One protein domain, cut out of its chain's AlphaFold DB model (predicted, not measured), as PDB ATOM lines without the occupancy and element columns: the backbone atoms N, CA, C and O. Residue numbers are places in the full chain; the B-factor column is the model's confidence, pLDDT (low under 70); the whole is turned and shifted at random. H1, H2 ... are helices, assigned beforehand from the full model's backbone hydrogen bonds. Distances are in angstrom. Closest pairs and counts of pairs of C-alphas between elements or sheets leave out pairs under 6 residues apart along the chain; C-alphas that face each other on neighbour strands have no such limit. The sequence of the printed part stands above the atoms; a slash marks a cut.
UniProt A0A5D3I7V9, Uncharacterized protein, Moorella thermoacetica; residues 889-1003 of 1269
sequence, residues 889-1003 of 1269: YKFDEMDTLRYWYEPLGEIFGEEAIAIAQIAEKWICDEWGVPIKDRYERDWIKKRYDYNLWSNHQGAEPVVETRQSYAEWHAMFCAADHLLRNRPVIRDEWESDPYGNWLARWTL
ATOM      1  N   TYR A 889     164.477 168.222 170.533       85.56
ATOM      2  CA  TYR A 889     164.109 167.681 169.227       85.56
ATOM      3  C   TYR A 889     162.668 168.055 168.871       85.56
ATOM      4  O   TYR A 889     161.766 168.002 169.707       85.56
ATOM      5  N   LYS A 890     162.436 168.447 167.614       84.81
ATOM      6  CA  LYS A 890     161.102 168.816 167.137       84.81
ATOM      7  C   LYS A 890     160.401 167.588 166.555       84.81
ATOM      8  O   LYS A 890     160.623 167.266 165.393       84.81
ATOM      9  N   PHE A 891     159.551 166.964 167.364       86.62
ATOM     10  CA  PHE A 891     158.709 165.849 166.937       86.62
ATOM     11  C   PHE A 891     157.567 166.308 166.021       86.62
ATOM     12  O   PHE A 891     157.128 167.461 166.081       86.62
ATOM     13  N   ASP A 892     157.055 165.393 165.202       85.56
ATOM     14  CA  ASP A 892     155.751 165.552 164.564       85.56
ATOM     15  C   ASP A 892     154.625 165.415 165.605       85.56
ATOM     16  O   ASP A 892     154.354 164.340 166.141       85.56
ATOM     17  N   GLU A 893     153.980 166.539 165.913       83.69
ATOM     18  CA  GLU A 893     152.916 166.624 166.916       83.69
ATOM     19  C   GLU A 893     151.580 166.036 166.442       83.69
ATOM     20  O   GLU A 893     150.743 165.685 167.275       83.69
ATOM     21  N   MET A 894     151.349 165.968 165.126       82.06
ATOM     22  CA  MET A 894     150.044 165.620 164.562       82.06
ATOM     23  C   MET A 894     149.906 164.126 164.341       82.06
ATOM     24  O   MET A 894     148.880 163.554 164.719       82.06
ATOM     25  N   ASP A 895     150.926 163.521 163.735       87.06
ATOM     26  CA  ASP A 895     150.866 162.133 163.309       87.06
ATOM     27  C   ASP A 895     151.730 161.233 164.214       87.06
ATOM     28  O   ASP A 895     151.217 160.269 164.782       87.06
ATOM     29  N   THR A 896     152.993 161.583 164.487       89.50
ATOM     30  CA  THR A 896     153.858 160.738 165.335       89.50
ATOM     31  C   THR A 896     153.502 160.778 166.824       89.50
ATOM     32  O   THR A 896     153.242 159.732 167.421       89.50
ATOM     33  N   LEU A 897     153.487 161.950 167.476       90.31
ATOM     34  CA  LEU A 897     153.237 162.003 168.927       90.31
ATOM     35  C   LEU A 897     151.860 161.435 169.288       90.31
ATOM     36  O   LEU A 897     151.723 160.729 170.283       90.31
ATOM     37  N   ARG A 898     150.860 161.723 168.456       88.44
ATOM     38  CA  ARG A 898     149.476 161.319 168.682       88.44
ATOM     39  C   ARG A 898     149.214 159.845 168.394       88.44
ATOM     40  O   ARG A 898     148.468 159.217 169.126       88.44
ATOM     41  N   TYR A 899     149.772 159.283 167.326       90.44
ATOM     42  CA  TYR A 899     149.403 157.922 166.921       90.44
ATOM     43  C   TYR A 899     150.488 156.880 167.198       90.44
ATOM     44  O   TYR A 899     150.183 155.691 167.191       90.44
ATOM     45  N   TRP A 900     151.733 157.283 167.469       92.56
ATOM     46  CA  TRP A 900     152.807 156.356 167.848       92.56
ATOM     47  C   TRP A 900     153.121 156.428 169.347       92.56
ATOM     48  O   TRP A 900     153.162 155.397 170.019       92.56
ATOM     49  N   TYR A 901     153.297 157.637 169.895       94.44
ATOM     50  CA  TYR A 901     153.736 157.825 171.286       94.44
ATOM     51  C   TYR A 901     152.591 157.800 172.305       94.44
ATOM     52  O   TYR A 901     152.785 157.274 173.396       94.44
ATOM     53  N   GLU A 902     151.415 158.349 171.982       92.56
ATOM     54  CA  GLU A 902     150.245 158.323 172.874       92.56
ATOM     55  C   GLU A 902     149.791 156.886 173.184       92.56
ATOM     56  O   GLU A 902     149.712 156.575 174.372       92.56
ATOM     57  N   PRO A 903     149.657 155.960 172.205       92.19
ATOM     58  CA  PRO A 903     149.333 154.565 172.519       92.19
ATOM     59  C   PRO A 903     150.381 153.873 173.398       92.19
ATOM     60  O   PRO A 903     150.040 153.028 174.216       92.19
ATOM     61  N   LEU A 904     151.666 154.229 173.261       94.06
ATOM     62  CA  LEU A 904     152.710 153.720 174.154       94.06
ATOM     63  C   LEU A 904     152.582 154.320 175.564       94.06
ATOM     64  O   LEU A 904     152.798 153.623 176.552       94.06
ATOM     65  N   GLY A 905     152.232 155.602 175.667       91.62
ATOM     66  CA  GLY A 905     151.985 156.287 176.935       91.62
ATOM     67  C   GLY A 905     150.818 155.683 177.718       91.62
ATOM     68  O   GLY A 905     150.954 155.451 178.919       91.62
ATOM     69  N   GLU A 906     149.719 155.340 177.039       89.44
ATOM     70  CA  GLU A 906     148.527 154.708 177.631       89.44
ATOM     71  C   GLU A 906     148.866 153.416 178.394       89.44
ATOM     72  O   GLU A 906     148.408 153.230 179.521       89.44
ATOM     73  N   ILE A 907     149.758 152.583 177.846       91.69
ATOM     74  CA  ILE A 907     150.211 151.316 178.457       91.69
ATOM     75  C   ILE A 907     150.879 151.537 179.821       91.69
ATOM     76  O   ILE A 907     150.830 150.663 180.688       91.69
ATOM     77  N   PHE A 908     151.513 152.693 180.030       90.12
ATOM     78  CA  PHE A 908     152.251 153.020 181.255       90.12
ATOM     79  C   PHE A 908     151.589 154.130 182.089       90.12
ATOM     80  O   PHE A 908     152.114 154.484 183.145       90.12
ATOM     81  N   GLY A 909     150.451 154.676 181.643       86.31
ATOM     82  CA  GLY A 909     149.780 155.818 182.274       86.31
ATOM     83  C   GLY A 909     150.574 157.121 182.197       86.31
ATOM     84  O   GLY A 909     150.479 157.954 183.096       86.31
ATOM     85  N   GLU A 910     151.382 157.282 181.154       86.50
ATOM     86  CA  GLU A 910     152.252 158.437 180.935       86.50
ATOM     87  C   GLU A 910     151.771 159.238 179.715       86.50
ATOM     88  O   GLU A 910     151.217 158.695 178.760       86.50
ATOM     89  N   GLU A 911     151.998 160.551 179.708       85.25
ATOM     90  CA  GLU A 911     151.669 161.383 178.547       85.25
ATOM     91  C   GLU A 911     152.684 161.191 177.407       85.25
ATOM     92  O   GLU A 911     153.886 161.040 177.646       85.25
ATOM     93  N   ALA A 912     152.238 161.318 176.151       87.50
ATOM     94  CA  ALA A 912     153.098 161.193 174.965       87.50
ATOM     95  C   ALA A 912     154.359 162.082 175.021       87.50
ATOM     96  O   ALA A 912     155.437 161.673 174.591       87.50
ATOM     97  N   ILE A 913     154.257 163.287 175.600       86.69
ATOM     98  CA  ILE A 913     155.391 164.213 175.767       86.69
ATOM     99  C   ILE A 913     156.440 163.653 176.737       86.69
ATOM    100  O   ILE A 913     157.635 163.828 176.504       86.69
ATOM    101  N   ALA A 914     156.025 162.973 177.809       88.94
ATOM    102  CA  ALA A 914     156.953 162.342 178.746       88.94
ATOM    103  C   ALA A 914     157.723 161.204 178.060       88.94
ATOM    104  O   ALA A 914     158.942 161.092 178.211       88.94
ATOM    105  N   ILE A 915     157.040 160.426 177.215       93.50
ATOM    106  CA  ILE A 915     157.681 159.399 176.388       93.50
ATOM    107  C   ILE A 915     158.656 160.037 175.385       93.50
ATOM    108  O   ILE A 915     159.798 159.591 175.256       93.50
ATOM    109  N   ALA A 916     158.258 161.137 174.740       92.25
ATOM    110  CA  ALA A 916     159.107 161.886 173.816       92.25
ATOM    111  C   ALA A 916     160.378 162.441 174.485       92.25
ATOM    112  O   ALA A 916     161.433 162.470 173.858       92.25
ATOM    113  N   GLN A 917     160.336 162.815 175.771       91.31
ATOM    114  CA  GLN A 917     161.530 163.228 176.527       91.31
ATOM    115  C   GLN A 917     162.529 162.083 176.743       91.31
ATOM    116  O   GLN A 917     163.738 162.318 176.785       91.31
ATOM    117  N   ILE A 918     162.045 160.847 176.895       93.56
ATOM    118  CA  ILE A 918     162.907 159.660 176.979       93.56
ATOM    119  C   ILE A 918     163.517 159.385 175.601       93.56
ATOM    120  O   ILE A 918     164.731 159.209 175.493       93.56
ATOM    121  N   ALA A 919     162.693 159.415 174.551       94.50
ATOM    122  CA  ALA A 919     163.121 159.222 173.167       94.50
ATOM    123  C   ALA A 919     164.142 160.278 172.707       94.50
ATOM    124  O   ALA A 919     165.139 159.948 172.070       94.50
ATOM    125  N   GLU A 920     163.959 161.543 173.085       91.75
ATOM    126  CA  GLU A 920     164.866 162.637 172.735       91.75
ATOM    127  C   GLU A 920     166.299 162.409 173.225       91.75
ATOM    128  O   GLU A 920     167.239 162.817 172.545       91.75
ATOM    129  N   LYS A 921     166.495 161.772 174.387       91.75
ATOM    130  CA  LYS A 921     167.847 161.460 174.878       91.75
ATOM    131  C   LYS A 921     168.590 160.565 173.892       91.75
ATOM    132  O   LYS A 921     169.742 160.834 173.575       91.75
ATOM    133  N   TRP A 922     167.912 159.570 173.322       93.06
ATOM    134  CA  TRP A 922     168.493 158.731 172.274       93.06
ATOM    135  C   TRP A 922     168.819 159.541 171.018       93.06
ATOM    136  O   TRP A 922     169.943 159.495 170.521       93.06
ATOM    137  N   ILE A 923     167.868 160.349 170.546       90.31
ATOM    138  CA  ILE A 923     168.021 161.131 169.313       90.31
ATOM    139  C   ILE A 923     169.162 162.154 169.429       90.31
ATOM    140  O   ILE A 923     170.018 162.247 168.546       90.31
ATOM    141  N   CYS A 924     169.172 162.941 170.504       88.69
ATOM    142  CA  CYS A 924     170.096 164.056 170.674       88.69
ATOM    143  C   CYS A 924     171.433 163.649 171.298       88.69
ATOM    144  O   CYS A 924     172.462 164.139 170.838       88.69
ATOM    145  N   ASP A 925     171.430 162.805 172.335       89.81
ATOM    146  CA  ASP A 925     172.637 162.519 173.125       89.81
ATOM    147  C   ASP A 925     173.392 161.300 172.585       89.81
ATOM    148  O   ASP A 925     174.610 161.358 172.434       89.81
ATOM    149  N   GLU A 926     172.680 160.225 172.237       89.69
ATOM    150  CA  GLU A 926     173.304 158.964 171.806       89.69
ATOM    151  C   GLU A 926     173.593 158.925 170.298       89.69
ATOM    152  O   GLU A 926     174.627 158.413 169.867       89.69
ATOM    153  N   TRP A 927     172.688 159.456 169.467       88.06
ATOM    154  CA  TRP A 927     172.834 159.434 168.002       88.06
ATOM    155  C   TRP A 927     173.364 160.743 167.417       88.06
ATOM    156  O   TRP A 927     173.772 160.775 166.256       88.06
ATOM    157  N   GLY A 928     173.361 161.828 168.197       81.25
ATOM    158  CA  GLY A 928     173.881 163.126 167.768       81.25
ATOM    159  C   GLY A 928     173.095 163.769 166.619       81.25
ATOM    160  O   GLY A 928     173.673 164.514 165.823       81.25
ATOM    161  N   VAL A 929     171.790 163.494 166.490       74.81
ATOM    162  CA  VAL A 929     170.960 164.095 165.435       74.81
ATOM    163  C   VAL A 929     170.821 165.610 165.691       74.81
ATOM    164  O   VAL A 929     170.358 166.010 166.764       74.81
ATOM    165  N   PRO A 930     171.209 166.493 164.744       60.16
ATOM    166  CA  PRO A 930     171.256 167.931 164.996       60.16
ATOM    167  C   PRO A 930     169.876 168.558 165.257       60.16
ATOM    168  O   PRO A 930     168.969 168.458 164.437       60.16
ATOM    169  N   ILE A 931     169.782 169.360 166.324       57.78
ATOM    170  CA  ILE A 931     168.597 170.130 166.785       57.78
ATOM    171  C   ILE A 931     167.992 171.065 165.705       57.78
ATOM    172  O   ILE A 931     166.875 171.561 165.839       57.78
ATOM    173  N   LYS A 932     168.734 171.353 164.627       51.75
ATOM    174  CA  LYS A 932     168.395 172.361 163.605       51.75
ATOM    175  C   LYS A 932     168.168 171.803 162.205       51.75
ATOM    176  O   LYS A 932     168.048 172.617 161.283       51.75
ATOM    177  N   ASP A 933     168.130 170.486 162.018       50.38
ATOM    178  CA  ASP A 933     167.882 169.947 160.683       50.38
ATOM    179  C   ASP A 933     166.408 170.157 160.322       50.38
ATOM    180  O   ASP A 933     165.501 169.443 160.741       50.38
ATOM    181  N   ARG A 934     166.150 171.288 159.658       51.78
ATOM    182  CA  ARG A 934     164.806 171.709 159.284       51.78
ATOM    183  C   ARG A 934     164.276 170.721 158.258       51.78
ATOM    184  O   ARG A 934     164.963 170.422 157.287       51.78
ATOM    185  N   TYR A 935     163.010 170.362 158.434       50.59
ATOM    186  CA  TYR A 935     162.102 169.652 157.521       50.59
ATOM    187  C   TYR A 935     162.330 169.902 156.009       50.59
ATOM    188  O   TYR A 935     162.002 169.054 155.192       50.59
ATOM    189  N   GLU A 936     162.880 171.062 155.637       48.75
ATOM    190  CA  GLU A 936     163.116 171.551 154.271       48.75
ATOM    191  C   GLU A 936     164.421 171.037 153.616       48.75
ATOM    192  O   GLU A 936     164.624 171.230 152.415       48.75
ATOM    193  N   ARG A 937     165.330 170.409 154.381       55.41
ATOM    194  CA  ARG A 937     166.621 169.897 153.875       55.41
ATOM    195  C   ARG A 937     166.668 168.387 153.662       55.41
ATOM    196  O   ARG A 937     167.666 167.911 153.131       55.41
ATOM    197  N   ASP A 938     165.616 167.661 154.028       72.38
ATOM    198  CA  ASP A 938     165.561 166.215 153.822       72.38
ATOM    199  C   ASP A 938     165.471 165.907 152.317       72.38
ATOM    200  O   ASP A 938     164.489 166.254 151.654       72.38
ATOM    201  N   TRP A 939     166.522 165.299 151.766       75.81
ATOM    202  CA  TRP A 939     166.606 164.940 150.350       75.81
ATOM    203  C   TRP A 939     165.521 163.925 149.961       75.81
ATOM    204  O   TRP A 939     165.038 163.950 148.830       75.81
ATOM    205  N   ILE A 940     165.051 163.117 150.917       83.00
ATOM    206  CA  ILE A 940     164.004 162.108 150.723       83.00
ATOM    207  C   ILE A 940     162.689 162.782 150.325       83.00
ATOM    208  O   ILE A 940     162.045 162.367 149.366       83.00
ATOM    209  N   LYS A 941     162.338 163.898 150.979       79.38
ATOM    210  CA  LYS A 941     161.118 164.672 150.677       79.38
ATOM    211  C   LYS A 941     161.168 165.385 149.324       79.38
ATOM    212  O   LYS A 941     160.135 165.838 148.844       79.38
ATOM    213  N   LYS A 942     162.360 165.528 148.733       76.00
ATOM    214  CA  LYS A 942     162.552 166.070 147.377       76.00
ATOM    215  C   LYS A 942     162.523 164.978 146.310       76.00
ATOM    216  O   LYS A 942     162.119 165.264 145.191       76.00
ATOM    217  N   ARG A 943     162.981 163.768 146.653       79.81
ATOM    218  CA  ARG A 943     163.068 162.617 145.743       79.81
ATOM    219  C   ARG A 943     161.748 161.860 145.618       79.81
ATOM    220  O   ARG A 943     161.435 161.395 144.531       79.81
ATOM    221  N   TYR A 944     161.003 161.721 146.713       84.00
ATOM    222  CA  TYR A 944     159.806 160.881 146.775       84.00
ATOM    223  C   TYR A 944     158.524 161.696 146.928       84.00
ATOM    224  O   TYR A 944     158.487 162.715 147.627       84.00
ATOM    225  N   ASP A 945     157.449 161.185 146.330       82.06
ATOM    226  CA  ASP A 945     156.112 161.748 146.471       82.06
ATOM    227  C   ASP A 945     155.623 161.723 147.921       82.06
ATOM    228  O   ASP A 945     155.878 160.783 148.676       82.06
ATOM    229  N   TYR A 946     154.860 162.758 148.290       82.06
ATOM    230  CA  TYR A 946     154.331 162.957 149.645       82.06
ATOM    231  C   TYR A 946     153.642 161.710 150.209       82.06
ATOM    232  O   TYR A 946     153.844 161.360 151.368       82.06
ATOM    233  N   ASN A 947     152.864 161.008 149.384       85.44
ATOM    234  CA  ASN A 947     152.091 159.843 149.812       85.44
ATOM    235  C   ASN A 947     152.966 158.655 150.247       85.44
ATOM    236  O   ASN A 947     152.503 157.838 151.033       85.44
ATOM    237  N   LEU A 948     154.210 158.557 149.761       88.94
ATOM    238  CA  LEU A 948     155.112 157.450 150.094       88.94
ATOM    239  C   LEU A 948     155.784 157.631 151.455       88.94
ATOM    240  O   LEU A 948     156.064 156.647 152.138       88.94
ATOM    241  N   TRP A 949     156.051 158.878 151.849       88.81
ATOM    242  CA  TRP A 949     156.734 159.193 153.105       88.81
ATOM    243  C   TRP A 949     155.827 159.806 154.178       88.81
ATOM    244  O   TRP A 949     156.260 160.001 155.314       88.81
ATOM    245  N   SER A 950     154.571 160.102 153.842       85.50
ATOM    246  CA  SER A 950     153.546 160.555 154.782       85.50
ATOM    247  C   SER A 950     153.175 159.445 155.767       85.50
ATOM    248  O   SER A 950     152.822 158.338 155.371       85.50
ATOM    249  N   ASN A 951     153.171 159.780 157.053       86.69
ATOM    250  CA  ASN A 951     152.735 158.946 158.175       86.69
ATOM    251  C   ASN A 951     151.348 159.360 158.703       86.69
ATOM    252  O   ASN A 951     151.047 159.172 159.880       86.69
ATOM    253  N   HIS A 952     150.509 159.962 157.848       85.69
ATOM    254  CA  HIS A 952     149.201 160.498 158.232       85.69
ATOM    255  C   HIS A 952     148.366 159.498 159.049       85.69
ATOM    256  O   HIS A 952     148.234 158.336 158.667       85.69
ATOM    257  N   GLN A 953     147.786 159.963 160.158       86.25
ATOM    258  CA  GLN A 953     147.022 159.152 161.116       86.25
ATOM    259  C   GLN A 953     147.822 157.984 161.711       86.25
ATOM    260  O   GLN A 953     147.258 156.954 162.076       86.25
ATOM    261  N   GLY A 954     149.142 158.141 161.807       83.38
ATOM    262  CA  GLY A 954     150.040 157.128 162.348       83.38
ATOM    263  C   GLY A 954     150.346 155.979 161.399       83.38
ATOM    264  O   GLY A 954     150.942 155.001 161.849       83.38
ATOM    265  N   ALA A 955     149.966 156.080 160.122       84.62
ATOM    266  CA  ALA A 955     150.322 155.085 159.121       84.62
ATOM    267  C   ALA A 955     151.843 154.887 159.079       84.62
ATOM    268  O   ALA A 955     152.619 155.843 159.159       84.62
ATOM    269  N   GLU A 956     152.274 153.638 158.947       86.50
ATOM    270  CA  GLU A 956     153.682 153.339 158.743       86.50
ATOM    271  C   GLU A 956     154.083 153.767 157.316       86.50
ATOM    272  O   GLU A 956     153.561 153.206 156.351       86.50
ATOM    273  N   PRO A 957     155.003 154.737 157.142       89.88
ATOM    274  CA  PRO A 957     155.365 155.213 155.813       89.88
ATOM    275  C   PRO A 957     156.143 154.140 155.038       89.88
ATOM    276  O   PRO A 957     156.971 153.424 155.617       89.88
ATOM    277  N   VAL A 958     155.915 154.068 153.722       92.06
ATOM    278  CA  VAL A 958     156.643 153.177 152.796       92.06
ATOM    279  C   VAL A 958     158.107 153.607 152.684       92.06
ATOM    280  O   VAL A 958     159.013 152.770 152.685       92.06
ATOM    281  N   VAL A 959     158.336 154.921 152.619       93.25
ATOM    282  CA  VAL A 959     159.658 155.545 152.571       93.25
ATOM    283  C   VAL A 959     159.898 156.308 153.868       93.25
ATOM    284  O   VAL A 959     159.199 157.267 154.190       93.25
ATOM    285  N   GLU A 960     160.909 155.901 154.623       91.56
ATOM    286  CA  GLU A 960     161.280 156.568 155.867       91.56
ATOM    287  C   GLU A 960     162.040 157.861 155.584       91.56
ATOM    288  O   GLU A 960     163.078 157.859 154.933       91.56
ATOM    289  N   THR A 961     161.560 158.965 156.141       90.00
ATOM    290  CA  THR A 961     162.317 160.220 156.234       90.00
ATOM    291  C   THR A 961     163.331 160.149 157.371       90.00
ATOM    292  O   THR A 961     163.204 159.317 158.274       90.00
ATOM    293  N   ARG A 962     164.293 161.083 157.416       87.44
ATOM    294  CA  ARG A 962     165.220 161.177 158.561       87.44
ATOM    295  C   ARG A 962     164.468 161.366 159.884       87.44
ATOM    296  O   ARG A 962     164.886 160.843 160.916       87.44
ATOM    297  N   GLN A 963     163.362 162.109 159.844       87.25
ATOM    298  CA  GLN A 963     162.528 162.371 161.010       87.25
ATOM    299  C   GLN A 963     161.775 161.121 161.462       87.25
ATOM    300  O   GLN A 963     161.904 160.738 162.621       87.25
ATOM    301  N   SER A 964     161.034 160.471 160.560       90.50
ATOM    302  CA  SER A 964     160.274 159.264 160.902       90.50
ATOM    303  C   SER A 964     161.204 158.139 161.356       90.50
ATOM    304  O   SER A 964     160.888 157.466 162.325       90.50
ATOM    305  N   TYR A 965     162.382 157.990 160.737       92.81
ATOM    306  CA  TYR A 965     163.433 157.074 161.190       92.81
ATOM    307  C   TYR A 965     163.827 157.329 162.656       92.81
ATOM    308  O   TYR A 965     163.784 156.418 163.484       92.81
ATOM    309  N   ALA A 966     164.181 158.574 162.994       91.88
ATOM    310  CA  ALA A 966     164.627 158.921 164.340       91.88
ATOM    311  C   ALA A 966     163.504 158.744 165.375       91.88
ATOM    312  O   ALA A 966     163.722 158.149 166.428       91.88
ATOM    313  N   GLU A 967     162.299 159.228 165.071       93.19
ATOM    314  CA  GLU A 967     161.151 159.151 165.976       93.19
ATOM    315  C   GLU A 967     160.689 157.705 166.198       93.19
ATOM    316  O   GLU A 967     160.362 157.341 167.328       93.19
ATOM    317  N   TRP A 968     160.707 156.869 165.158       94.00
ATOM    318  CA  TRP A 968     160.278 155.473 165.232       94.00
ATOM    319  C   TRP A 968     161.253 154.623 166.049       94.00
ATOM    320  O   TRP A 968     160.862 153.984 167.026       94.00
ATOM    321  N   HIS A 969     162.552 154.675 165.739       96.19
ATOM    322  CA  HIS A 969     163.544 153.914 166.499       96.19
ATOM    323  C   HIS A 969     163.664 154.393 167.954       96.19
ATOM    324  O   HIS A 969     163.885 153.587 168.863       96.19
ATOM    325  N   ALA A 970     163.494 155.696 168.212       96.50
ATOM    326  CA  ALA A 970     163.582 156.230 169.568       96.50
ATOM    327  C   ALA A 970     162.368 155.837 170.419       96.50
ATOM    328  O   ALA A 970     162.524 155.607 171.618       96.50
ATOM    329  N   MET A 971     161.191 155.673 169.800       97.00
ATOM    330  CA  MET A 971     160.001 155.133 170.456       97.00
ATOM    331  C   MET A 971     160.266 153.728 171.009       97.00
ATOM    332  O   MET A 971     159.972 153.475 172.172       97.00
ATOM    333  N   PHE A 972     160.879 152.826 170.236       97.75
ATOM    334  CA  PHE A 972     161.191 151.477 170.734       97.75
ATOM    335  C   PHE A 972     162.294 151.447 171.790       97.75
ATOM    336  O   PHE A 972     162.298 150.550 172.634       97.75
ATOM    337  N   CYS A 973     163.215 152.414 171.763       97.62
ATOM    338  CA  CYS A 973     164.194 152.577 172.837       97.62
ATOM    339  C   CYS A 973     163.536 153.104 174.123       97.62
ATOM    340  O   CYS A 973     163.865 152.669 175.229       97.62
ATOM    341  N   ALA A 974     162.567 154.015 173.991       97.00
ATOM    342  CA  ALA A 974     161.757 154.488 175.107       97.00
ATOM    343  C   ALA A 974     160.852 153.378 175.663       97.00
ATOM    344  O   ALA A 974     160.773 153.232 176.879       97.00
ATOM    345  N   ALA A 975     160.240 152.558 174.807       96.88
ATOM    346  CA  ALA A 975     159.407 151.425 175.206       96.88
ATOM    347  C   ALA A 975     160.179 150.422 176.076       96.88
ATOM    348  O   ALA A 975     159.717 150.055 177.154       96.88
ATOM    349  N   ASP A 976     161.394 150.052 175.665       94.69
ATOM    350  CA  ASP A 976     162.260 149.164 176.448       94.69
ATOM    351  C   ASP A 976     162.663 149.792 177.794       94.69
ATOM    352  O   ASP A 976     162.645 149.127 178.833       94.69
ATOM    353  N   HIS A 977     162.966 151.097 177.804       94.25
ATOM    354  CA  HIS A 977     163.243 151.836 179.035       94.25
ATOM    355  C   HIS A 977     162.036 151.838 179.984       94.25
ATOM    356  O   HIS A 977     162.201 151.571 181.174       94.25
ATOM    357  N   LEU A 978     160.832 152.119 179.485       94.12
ATOM    358  CA  LEU A 978     159.607 152.142 180.288       94.12
ATOM    359  C   LEU A 978     159.305 150.764 180.864       94.12
ATOM    360  O   LEU A 978     159.125 150.649 182.074       94.12
ATOM    361  N   LEU A 979     159.363 149.715 180.041       93.50
ATOM    362  CA  LEU A 979     159.068 148.345 180.457       93.50
ATOM    363  C   LEU A 979     159.954 147.871 181.626       93.50
ATOM    364  O   LEU A 979     159.499 147.134 182.497       93.50
ATOM    365  N   ARG A 980     161.216 148.319 181.688       90.12
ATOM    366  CA  ARG A 980     162.143 147.992 182.793       90.12
ATOM    367  C   ARG A 980     161.889 148.792 184.073       90.12
ATOM    368  O   ARG A 980     162.297 148.359 185.152       90.12
ATOM    369  N   ASN A 981     161.260 149.961 183.975       91.38
ATOM    370  CA  ASN A 981     161.194 150.940 185.067       91.38
ATOM    371  C   ASN A 981     159.770 151.239 185.560       91.38
ATOM    372  O   ASN A 981     159.617 151.884 186.599       91.38
ATOM    373  N   ARG A 982     158.733 150.805 184.838       88.88
ATOM    374  CA  ARG A 982     157.327 151.115 185.114       88.88
ATOM    375  C   ARG A 982     156.452 149.858 185.012       88.88
ATOM    376  O   ARG A 982     156.733 148.998 184.177       88.88
ATOM    377  N   PRO A 983     155.389 149.743 185.829       88.00
ATOM    378  CA  PRO A 983     154.385 148.703 185.651       88.00
ATOM    379  C   PRO A 983     153.495 148.989 184.435       88.00
ATOM    380  O   PRO A 983     153.232 150.146 184.111       88.00
ATOM    381  N   VAL A 984     153.002 147.924 183.801       89.31
ATOM    382  CA  VAL A 984     152.001 148.000 182.728       89.31
ATOM    383  C   VAL A 984     150.607 148.160 183.336       89.31
ATOM    384  O   VAL A 984     150.238 147.423 184.258       89.31
ATOM    385  N   ILE A 985     149.839 149.116 182.820       85.88
ATOM    386  CA  ILE A 985     148.438 149.344 183.175       85.88
ATOM    387  C   ILE A 985     147.562 148.444 182.316       85.88
ATOM    388  O   ILE A 985     147.772 148.331 181.112       85.88
ATOM    389  N   ARG A 986     146.592 147.789 182.952       79.12
ATOM    390  CA  ARG A 986     145.698 146.828 182.314       79.12
ATOM    391  C   ARG A 986     144.232 147.222 182.485       79.12
ATOM    392  O   ARG A 986     143.798 147.550 183.591       79.12
ATOM    393  N   ASP A 987     143.474 147.069 181.402       72.69
ATOM    394  CA  ASP A 987     142.013 147.090 181.401       72.69
ATOM    395  C   ASP A 987     141.406 145.697 181.653       72.69
ATOM    396  O   ASP A 987     142.035 144.659 181.436       72.69
ATOM    397  N   GLU A 988     140.138 145.661 182.082       68.56
ATOM    398  CA  GLU A 988     139.404 144.421 182.409       68.56
ATOM    399  C   GLU A 988     139.418 143.386 181.260       68.56
ATOM    400  O   GLU A 988     139.424 142.179 181.512       68.56
ATOM    401  N   TRP A 989     139.471 143.847 180.005       69.06
ATOM    402  CA  TRP A 989     139.313 143.025 178.798       69.06
ATOM    403  C   TRP A 989     140.625 142.686 178.077       69.06
ATOM    404  O   TRP A 989     140.615 141.857 177.170       69.06
ATOM    405  N   GLU A 990     141.752 143.283 178.469       74.38
ATOM    406  CA  GLU A 990     143.037 143.125 177.781       74.38
ATOM    407  C   GLU A 990     144.064 142.473 178.705       74.38
ATOM    408  O   GLU A 990     144.362 143.001 179.764       74.38
ATOM    409  N   SER A 991     144.604 141.302 178.351       78.75
ATOM    410  CA  SER A 991     145.524 140.570 179.243       78.75
ATOM    411  C   SER A 991     146.998 140.958 179.095       78.75
ATOM    412  O   SER A 991     147.735 140.889 180.081       78.75
ATOM    413  N   ASP A 992     147.416 141.413 177.911       86.56
ATOM    414  CA  ASP A 992     148.790 141.839 177.614       86.56
ATOM    415  C   ASP A 992     148.823 143.114 176.741       86.56
ATOM    416  O   ASP A 992     149.070 143.039 175.535       86.56
ATOM    417  N   PRO A 993     148.575 144.301 177.333       89.12
ATOM    418  CA  PRO A 993     148.539 145.567 176.591       89.12
ATOM    419  C   PRO A 993     149.849 145.901 175.866       89.12
ATOM    420  O   PRO A 993     149.845 146.383 174.733       89.12
ATOM    421  N   TYR A 994     150.995 145.609 176.494       92.50
ATOM    422  CA  TYR A 994     152.304 145.860 175.888       92.50
ATOM    423  C   TYR A 994     152.578 144.914 174.715       92.50
ATOM    424  O   TYR A 994     153.025 145.367 173.659       92.50
ATOM    425  N   GLY A 995     152.286 143.617 174.874       91.12
ATOM    426  CA  GLY A 995     152.411 142.639 173.795       91.12
ATOM    427  C   GLY A 995     151.529 142.986 172.594       91.12
ATOM    428  O   GLY A 995     152.012 142.985 171.464       91.12
ATOM    429  N   ASN A 996     150.276 143.384 172.837       89.62
ATOM    430  CA  ASN A 996     149.349 143.815 171.789       89.62
ATOM    431  C   ASN A 996     149.825 145.077 171.060       89.62
ATOM    432  O   ASN A 996     149.737 145.151 169.834       89.62
ATOM    433  N   TRP A 997     150.365 146.064 171.783       91.69
ATOM    434  CA  TRP A 997     150.972 147.244 171.165       91.69
ATOM    435  C   TRP A 997     152.185 146.886 170.308       91.69
ATOM    436  O   TRP A 997     152.299 147.374 169.184       91.69
ATOM    437  N   LEU A 998     153.074 146.022 170.808       93.12
ATOM    438  CA  LEU A 998     154.266 145.609 170.073       93.12
ATOM    439  C   LEU A 998     153.899 144.828 168.805       93.12
ATOM    440  O   LEU A 998     154.507 145.067 167.764       93.12
ATOM    441  N   ALA A 999     152.872 143.972 168.868       89.69
ATOM    442  CA  ALA A 999     152.387 143.177 167.739       89.69
ATOM    443  C   ALA A 999     151.957 144.024 166.526       89.69
ATOM    444  O   ALA A 999     152.041 143.556 165.394       89.69
ATOM    445  N   ARG A1000     151.576 145.298 166.727       87.25
ATOM    446  CA  ARG A1000     151.264 146.245 165.635       87.25
ATOM    447  C   ARG A1000     152.456 146.558 164.729       87.25
ATOM    448  O   ARG A1000     152.266 147.057 163.626       87.25
ATOM    449  N   TRP A1001     153.671 146.320 165.218       91.06
ATOM    450  CA  TRP A1001     154.925 146.668 164.551       91.06
ATOM    451  C   TRP A1001     155.726 145.439 164.101       91.06
ATOM    452  O   TRP A1001     156.809 145.586 163.533       91.06
ATOM    453  N   THR A1002     155.233 144.229 164.383       93.00
ATOM    454  CA  THR A1002     155.871 142.961 164.000       93.00
ATOM    455  C   THR A1002     155.356 142.473 162.641       93.00
ATOM    456  O   THR A1002     154.733 143.228 161.898       93.00
ATOM    457  N   LEU A1003     155.638 141.222 162.271       92.69
ATOM    458  CA  LEU A1003     155.010 140.579 161.110       92.69
ATOM    459  C   LEU A1003     153.513 140.367 161.367       92.69
ATOM    460  O   LEU A1003     153.128 140.124 162.511       92.69
TER     461      LEU A1003
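What this domain is: This is residues 889 to 1003 of the 1269 residues of an uncharacterized protein of Moorella thermoacetica (UniProt A0A5D3I7V9). Helices H1 and H5 lie side by side, H2 crosses H5 and meets H1 with its residues 912 to 916 alone, and H6 packs on H1. Tiny H3 and H4 sit among loops beyond the beginning of H5. The printed part has 115 residues, with six named helices in order H1 to H6, which hold 63 of them, and no named strand; its class is all helix, and it is compact, with a radius of gyration of the C-alphas of 14.8 A and spans of 47 by 29 by 23 A.

How they stand to each other: H1, residues 896 to 908, touches H5, residues 962 to 981, at 5 degrees, a shallow tilt, the same way; closest C-alphas, Tyr 901 and Met 971, 6.9 A. H2, residues 912 to 926, touches H5's residues 966 to 974 alone; closest C-alphas, Ala 919 and Ala 970, 4.7 A. O i to N i+4 pairs are within hydrogen-bond range throughout H5, in 9 of 11 in H2 and 4 of 9 in H1, where 4 of 10 i+3 pairs are.

Where its parts are: H1 begins at C-alpha (153.858, 160.738, 165.335). H5 spans 28.7 A. H3 is residues 940 to 943, H4 946 to 949, H6 993 to 999.

The domain as a whole: The printed part has no cut. Links H2 to H3, H4 to H5 and H5 to H6 are long. Residues 930 to 937 and 988 to 989 have pLDDT under 70.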